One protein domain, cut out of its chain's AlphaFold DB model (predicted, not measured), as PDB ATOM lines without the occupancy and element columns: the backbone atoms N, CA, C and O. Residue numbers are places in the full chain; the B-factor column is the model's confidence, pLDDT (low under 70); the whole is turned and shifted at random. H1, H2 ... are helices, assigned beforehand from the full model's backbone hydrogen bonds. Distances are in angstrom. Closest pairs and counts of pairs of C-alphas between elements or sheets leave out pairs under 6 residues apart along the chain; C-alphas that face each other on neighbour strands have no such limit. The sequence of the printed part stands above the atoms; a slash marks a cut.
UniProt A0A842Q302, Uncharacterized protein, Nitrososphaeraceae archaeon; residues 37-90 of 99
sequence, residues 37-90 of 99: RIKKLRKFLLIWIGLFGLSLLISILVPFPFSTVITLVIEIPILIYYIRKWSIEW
ATOM      1  N   ARG A  37     -37.839   2.305  26.296       85.19
ATOM      2  CA  ARG A  37     -36.568   1.918  25.656       85.19
ATOM      3  C   ARG A  37     -35.427   2.903  25.905       85.19
ATOM      4  O   ARG A  37     -34.281   2.484  26.002       85.19
ATOM      5  N   ILE A  38     -35.735   4.189  26.053       89.62
ATOM      6  CA  ILE A  38     -34.752   5.253  26.322       89.62
ATOM      7  C   ILE A  38     -34.639   5.614  27.816       89.62
ATOM      8  O   ILE A  38     -34.094   6.661  28.167       89.62
ATOM      9  N   LYS A  39     -35.187   4.779  28.716       88.75
ATOM     10  CA  LYS A  39     -35.220   4.983  30.179       88.75
ATOM     11  C   LYS A  39     -35.807   6.344  30.614       88.75
ATOM     12  O   LYS A  39     -35.445   6.877  31.663       88.75
ATOM     13  N   LYS A  40     -36.740   6.915  29.840       90.75
ATOM     14  CA  LYS A  40     -37.413   8.202  30.143       90.75
ATOM     15  C   LYS A  40     -38.881   8.042  30.529       90.75
ATOM     16  O   LYS A  40     -39.563   9.049  30.705       90.75
ATOM     17  N   LEU A  41     -39.345   6.810  30.749       89.56
ATOM     18  CA  LEU A  41     -40.740   6.493  31.074       89.56
ATOM     19  C   LEU A  41     -41.317   7.359  32.207       89.56
ATOM     20  O   LEU A  41     -42.405   7.892  32.056       89.56
ATOM     21  N   ARG A  42     -40.576   7.581  33.305       91.25
ATOM     22  CA  ARG A  42     -41.044   8.439  34.415       91.25
ATOM     23  C   ARG A  42     -41.328   9.879  33.980       91.25
ATOM     24  O   ARG A  42     -42.349  10.438  34.353       91.25
ATOM     25  N   LYS A  43     -40.438  10.481  33.182       91.38
ATOM     26  CA  LYS A  43     -40.634  11.850  32.674       91.38
ATOM     27  C   LYS A  43     -41.768  11.899  31.655       91.38
ATOM     28  O   LYS A  43     -42.536  12.849  31.655       91.38
ATOM     29  N   PHE A  44     -41.878  10.868  30.822       91.75
ATOM     30  CA  PHE A  44     -42.971  10.740  29.867       91.75
ATOM     31  C   PHE A  44     -44.331  10.636  30.567       91.75
ATOM     32  O   PHE A  44     -45.250  11.345  30.188       91.75
ATOM     33  N   LEU A  45     -44.437   9.836  31.634       92.00
ATOM     34  CA  LEU A  45     -45.653   9.717  32.445       92.00
ATOM     35  C   LEU A  45     -46.075  11.054  33.060       92.00
ATOM     36  O   LEU A  45     -47.255  11.380  33.030       92.00
ATOM     37  N   LEU A  46     -45.127  11.851  33.566       94.94
ATOM     38  CA  LEU A  46     -45.431  13.188  34.091       94.94
ATOM     39  C   LEU A  46     -46.011  14.113  33.015       94.94
ATOM     40  O   LEU A  46     -47.001  14.792  33.265       94.94
ATOM     41  N   ILE A  47     -45.420  14.113  31.814       93.31
ATOM     42  CA  ILE A  47     -45.944  14.889  30.681       93.31
ATOM     43  C   ILE A  47     -47.332  14.382  30.297       93.31
ATOM     44  O   ILE A  47     -48.235  15.186  30.104       93.31
ATOM     45  N   TRP A  48     -47.519  13.065  30.227       90.88
ATOM     46  CA  TRP A  48     -48.787  12.459  29.839       90.88
ATOM     47  C   TRP A  48     -49.920  12.796  30.817       90.88
ATOM     48  O   TRP A  48     -50.992  13.198  30.385       90.88
ATOM     49  N   ILE A  49     -49.663  12.733  32.128       94.69
ATOM     50  CA  ILE A  49     -50.624  13.157  33.160       94.69
ATOM     51  C   ILE A  49     -50.941  14.654  33.029       94.69
ATOM     52  O   ILE A  49     -52.103  15.045  33.129       94.69
ATOM     53  N   GLY A  50     -49.929  15.493  32.782       95.44
ATOM     54  CA  GLY A  50     -50.124  16.931  32.587       95.44
ATOM     55  C   GLY A  50     -50.976  17.258  31.357       95.44
ATOM     56  O   GLY A  50     -51.895  18.070  31.447       95.44
ATOM     57  N   LEU A  51     -50.711  16.594  30.230       94.12
ATOM     58  CA  LEU A  51     -51.493  16.737  28.999       94.12
ATOM     59  C   LEU A  51     -52.926  16.230  29.179       94.12
ATOM     60  O   LEU A  51     -53.863  16.925  28.801       94.12
ATOM     61  N   PHE A  52     -53.109  15.094  29.856       93.75
ATOM     62  CA  PHE A  52     -54.436  14.575  30.176       93.75
ATOM     63  C   PHE A  52     -55.250  15.567  31.021       93.75
ATOM     64  O   PHE A  52     -56.402  15.853  30.705       93.75
ATOM     65  N   GLY A  53     -54.640  16.159  32.053       95.56
ATOM     66  CA  GLY A  53     -55.282  17.211  32.846       95.56
ATOM     67  C   GLY A  53     -55.660  18.438  32.010       95.56
ATOM     68  O   GLY A  53     -56.766  18.960  32.145       95.56
ATOM     69  N   LEU A  54     -54.782  18.866  31.098       95.50
ATOM     70  CA  LEU A  54     -55.067  19.958  30.164       95.50
ATOM     71  C   LEU A  54     -56.226  19.616  29.211       95.50
ATOM     72  O   LEU A  54     -57.089  20.459  28.975       95.50
ATOM     73  N   SER A  55     -56.279  18.387  28.697       94.25
ATOM     74  CA  SER A  55     -57.367  17.911  27.836       94.25
ATOM     75  C   SER A  55     -58.722  17.936  28.552       94.25
ATOM     76  O   SER A  55     -59.717  18.385  27.974       94.25
ATOM     77  N   LEU A  56     -58.765  17.543  29.833       95.50
ATOM     78  CA  LEU A  56     -59.979  17.643  30.650       95.50
ATOM     79  C   LEU A  56     -60.447  19.096  30.796       95.50
ATOM     80  O   LEU A  56     -61.629  19.374  30.609       95.50
ATOM     81  N   LEU A  57     -59.528  20.030  31.063       96.75
ATOM     82  CA  LEU A  57     -59.858  21.456  31.162       96.75
ATOM     83  C   LEU A  57     -60.418  22.007  29.844       96.75
ATOM     84  O   LEU A  57     -61.439  22.691  29.851       96.75
ATOM     85  N   ILE A  58     -59.796  21.676  28.709       96.38
ATOM     86  CA  ILE A  58     -60.283  22.086  27.382       96.38
ATOM     87  C   ILE A  58     -61.682  21.519  27.124       96.38
ATOM     88  O   ILE A  58     -62.539  22.231  26.614       96.38
ATOM     89  N   SER A  59     -61.932  20.266  27.504       94.69
ATOM     90  CA  SER A  59     -63.219  19.596  27.278       94.69
ATOM     91  C   SER A  59     -64.368  20.179  28.108       94.69
ATOM     92  O   SER A  59     -65.519  20.083  27.697       94.69
ATOM     93  N   ILE A  60     -64.070  20.798  29.255       96.88
ATOM     94  CA  ILE A  60     -65.064  21.527  30.061       96.88
ATOM     95  C   ILE A  60     -65.428  22.865  29.402       96.88
ATOM     96  O   ILE A  60     -66.576  23.294  29.467       96.88
ATOM     97  N   LEU A  61     -64.452  23.534  28.781       97.12
ATOM     98  CA  LEU A  61     -64.609  24.886  28.235       97.12
ATOM     99  C   LEU A  61     -65.085  24.907  26.780       97.12
ATOM    100  O   LEU A  61     -65.706  25.876  26.347       97.12
ATOM    101  N   VAL A  62     -64.758  23.870  26.010       96.88
ATOM    102  CA  VAL A  62     -64.977  23.817  24.566       96.88
ATOM    103  C   VAL A  62     -65.840  22.599  24.225       96.88
ATOM    104  O   VAL A  62     -65.485  21.474  24.585       96.88
ATOM    105  N   PRO A  63     -66.954  22.779  23.496       95.81
ATOM    106  CA  PRO A  63     -67.809  21.667  23.115       95.81
ATOM    107  C   PRO A  63     -67.144  20.761  22.072       95.81
ATOM    108  O   PRO A  63     -66.323  21.181  21.248       95.81
ATOM    109  N   PHE A  64     -67.550  19.495  22.085       93.38
ATOM    110  CA  PHE A  64     -67.206  18.532  21.045       93.38
ATOM    111  C   PHE A  64     -67.773  18.982  19.680       93.38
ATOM    112  O   PHE A  64     -68.911  19.455  19.638       93.38
ATOM    113  N   PRO A  65     -67.033  18.835  18.557       94.94
ATOM    114  CA  PRO A  65     -65.726  18.173  18.407       94.94
ATOM    115  C   PRO A  65     -64.502  19.100  18.514       94.94
ATOM    116  O   PRO A  65     -63.367  18.634  18.399       94.94
ATOM    117  N   PHE A  66     -64.700  20.404  18.720       96.12
ATOM    118  CA  PHE A  66     -63.613  21.386  18.684       96.12
ATOM    119  C   PHE A  66     -62.577  21.159  19.790       96.12
ATOM    120  O   PHE A  66     -61.381  21.287  19.532       96.12
ATOM    121  N   SER A  67     -63.010  20.748  20.986       95.38
ATOM    122  CA  SER A  67     -62.108  20.383  22.088       95.38
ATOM    123  C   SER A  67     -61.116  19.295  21.688       95.38
ATOM    124  O   SER A  67     -59.913  19.458  21.883       95.38
ATOM    125  N   THR A  68     -61.595  18.225  21.053       93.12
ATOM    126  CA  THR A  68     -60.763  17.104  20.600       93.12
ATOM    127  C   THR A  68     -59.727  17.543  19.567       93.12
ATOM    128  O   THR A  68     -58.562  17.159  19.664       93.12
ATOM    129  N   VAL A  69     -60.120  18.377  18.600       96.12
ATOM    130  CA  VAL A  69     -59.194  18.896  17.580       96.12
ATOM    131  C   VAL A  69     -58.096  19.744  18.226       96.12
ATOM    132  O   VAL A  69     -56.917  19.532  17.942       96.12
ATOM    133  N   ILE A  70     -58.462  20.654  19.132       95.81
ATOM    134  CA  ILE A  70     -57.506  21.503  19.857       95.81
ATOM    135  C   ILE A  70     -56.531  20.641  20.666       95.81
ATOM    136  O   ILE A  70     -55.320  20.846  20.584       95.81
ATOM    137  N   THR A  71     -57.038  19.651  21.407       94.75
ATOM    138  CA  THR A  71     -56.201  18.725  22.175       94.75
ATOM    139  C   THR A  71     -55.191  18.011  21.277       94.75
ATOM    140  O   THR A  71     -54.000  18.045  21.575       94.75
ATOM    141  N   LEU A  72     -55.610  17.433  20.147       93.06
ATOM    142  CA  LEU A  72     -54.702  16.702  19.253       93.06
ATOM    143  C   LEU A  72     -53.608  17.595  18.653       93.06
ATOM    144  O   LEU A  72     -52.449  17.176  18.577       93.06
ATOM    145  N   VAL A  73     -53.953  18.827  18.262       95.31
ATOM    146  CA  VAL A  73     -52.990  19.799  17.715       95.31
ATOM    147  C   VAL A  73     -51.942  20.204  18.752       95.31
ATOM    148  O   VAL A  73     -50.814  20.512  18.382       95.31
ATOM    149  N   ILE A  74     -52.273  20.172  20.043       94.62
ATOM    150  CA  ILE A  74     -51.336  20.500  21.123       94.62
ATOM    151  C   ILE A  74     -50.523  19.268  21.542       94.62
ATOM    152  O   ILE A  74     -49.294  19.325  21.617       94.62
ATOM    153  N   GLU A  75     -51.181  18.142  21.808       92.75
ATOM    154  CA  GLU A  75     -50.547  16.957  22.389       92.75
ATOM    155  C   GLU A  75     -49.553  16.292  21.436       92.75
ATOM    156  O   GLU A  75     -48.428  15.981  21.841       92.75
ATOM    157  N   ILE A  76     -49.928  16.093  20.167       91.94
ATOM    158  CA  ILE A  76     -49.093  15.355  19.208       91.94
ATOM    159  C   ILE A  76     -47.723  16.035  19.020       91.94
ATOM    160  O   ILE A  76     -46.704  15.355  19.190       91.94
ATOM    161  N   PRO A  77     -47.629  17.353  18.738       94.56
ATOM    162  CA  PRO A  77     -46.334  18.021  18.608       94.56
ATOM    163  C   PRO A  77     -45.487  17.953  19.877       94.56
ATOM    164  O   PRO A  77     -44.274  17.753  19.787       94.56
ATOM    165  N   ILE A  78     -46.107  18.073  21.056       93.81
ATOM    166  CA  ILE A  78     -45.401  17.994  22.340       93.81
ATOM    167  C   ILE A  78     -44.777  16.606  22.518       93.81
ATOM    168  O   ILE A  78     -43.581  16.495  22.809       93.81
ATOM    169  N   LEU A  79     -45.548  15.538  22.294       91.50
ATOM    170  CA  LEU A  79     -45.060  14.161  22.413       91.50
ATOM    171  C   LEU A  79     -43.921  13.876  21.423       91.50
ATOM    172  O   LEU A  79     -42.885  13.325  21.815       91.50
ATOM    173  N   ILE A  80     -44.068  14.308  20.164       92.62
ATOM    174  CA  ILE A  80     -43.031  14.169  19.130       92.62
ATOM    175  C   ILE A  80     -41.759  14.932  19.523       92.62
ATOM    176  O   ILE A  80     -40.650  14.406  19.397       92.62
ATOM    177  N   TYR A  81     -41.891  16.162  20.022       94.88
ATOM    178  CA  TYR A  81     -40.749  16.971  20.436       94.88
ATOM    179  C   TYR A  81     -39.943  16.282  21.545       94.88
ATOM    180  O   TYR A  81     -38.726  16.107  21.416       94.88
ATOM    181  N   TYR A  82     -40.610  15.833  22.614       93.81
ATOM    182  CA  TYR A  82     -39.924  15.202  23.740       93.81
ATOM    183  C   TYR A  82     -39.323  13.842  23.381       93.81
ATOM    184  O   TYR A  82     -38.177  13.585  23.760       93.81
ATOM    185  N   ILE A  83     -40.024  12.994  22.613       92.94
ATOM    186  CA  ILE A  83     -39.458  11.700  22.212       92.94
ATOM    187  C   ILE A  83     -38.232  11.889  21.318       92.94
ATOM    188  O   ILE A  83     -37.232  11.190  21.492       92.94
ATOM    189  N   ARG A  84     -38.270  12.863  20.396       94.06
ATOM    190  CA  ARG A  84     -37.154  13.164  19.498       94.06
ATOM    191  C   ARG A  84     -35.956  13.643  20.302       94.06
ATOM    192  O   ARG A  84     -34.872  13.075  20.165       94.06
ATOM    193  N   LYS A  85     -36.164  14.639  21.169       94.81
ATOM    194  CA  LYS A  85     -35.123  15.188  22.043       94.81
ATOM    195  C   LYS A  85     -34.459  14.086  22.867       94.81
ATOM    196  O   LYS A  85     -33.239  13.954  22.855       94.81
ATOM    197  N   TRP A  86     -35.248  13.257  23.544       94.88
ATOM    198  CA  TRP A  86     -34.703  12.212  24.407       94.88
ATOM    199  C   TRP A  86     -34.064  11.051  23.648       94.88
ATOM    200  O   TRP A  86     -33.116  10.460  24.159       94.88
ATOM    201  N   SER A  87     -34.541  10.734  22.444       92.88
ATOM    202  CA  SER A  87     -33.917   9.714  21.594       92.88
ATOM    203  C   SER A  87     -32.530  10.151  21.124       92.88
ATOM    204  O   SER A  87     -31.604   9.347  21.136       92.88
ATOM    205  N   ILE A  88     -32.361  11.431  20.773       93.50
ATOM    206  CA  ILE A  88     -31.051  11.997  20.419       93.50
ATOM    207  C   ILE A  88     -30.121  11.982  21.639       93.50
ATOM    208  O   ILE A  88     -29.012  11.466  21.553       93.50
ATOM    209  N   GLU A  89     -30.591  12.460  22.799       93.19
ATOM    210  CA  GLU A  89     -29.816  12.405  24.051       93.19
ATOM    211  C   GLU A  89     -29.368  10.975  24.396       93.19
ATOM    212  O   GLU A  89     -28.270  10.773  24.910       93.19
ATOM    213  N   TRP A  90     -30.224   9.981  24.149       91.94
ATOM    214  CA  TRP A  90     -29.905   8.577  24.384       91.94
ATOM    215  C   TRP A  90     -28.828   8.061  23.431       91.94
ATOM    216  O   TRP A  90     -27.884   7.416  23.877       91.94
TER     217      TRP A  90
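What this domain is: This is residues 37 to 90 of the 99 residues of an uncharacterized protein of Nitrososphaeraceae archaeon (UniProt A0A842Q302). Two long helices, H1 and then H2, fold back on each other as a helical hairpin, side by side and running opposite ways at a shallow tilt of 14 degrees, with a tight link of 4 residues at one end. A short stretch, residues 37 to 40, precedes H1. The printed part has 54 residues with two named helices and no named strand, and the class is all helix. It is loose, with a radius of gyration of the C-alphas of 13.0 A, and a rod of 40 by 17 by 12 A.

How they stand to each other: H1, residues 41 to 61, and H2, residues 66 to 90, form a hairpin and run opposite ways at a shallow tilt of 14 degrees. They touch through residues 51 to 59 of H1 and 67 to 75 of H2 alone; the closest C-alphas, those of Ser 59 and Ser 67, are 5.4 A apart. Every O i to N i+4 pair in H1 is within hydrogen-bond range, and 20 of 21 in H2.

Where its parts are: H1 is 30.3 A long from C-alpha 41 at (-40.740, 6.493, 31.074) to C-alpha 61. H2 is 36.5 A long and ends with C-alpha 90 at (-29.905, 8.577, 24.384).

The domain as a whole: The C-alphas farthest apart, those of Pro 63 and Trp 90, are 40.1 A apart. The printed part has no cut, and no printed residue is under 70 in pLDDT.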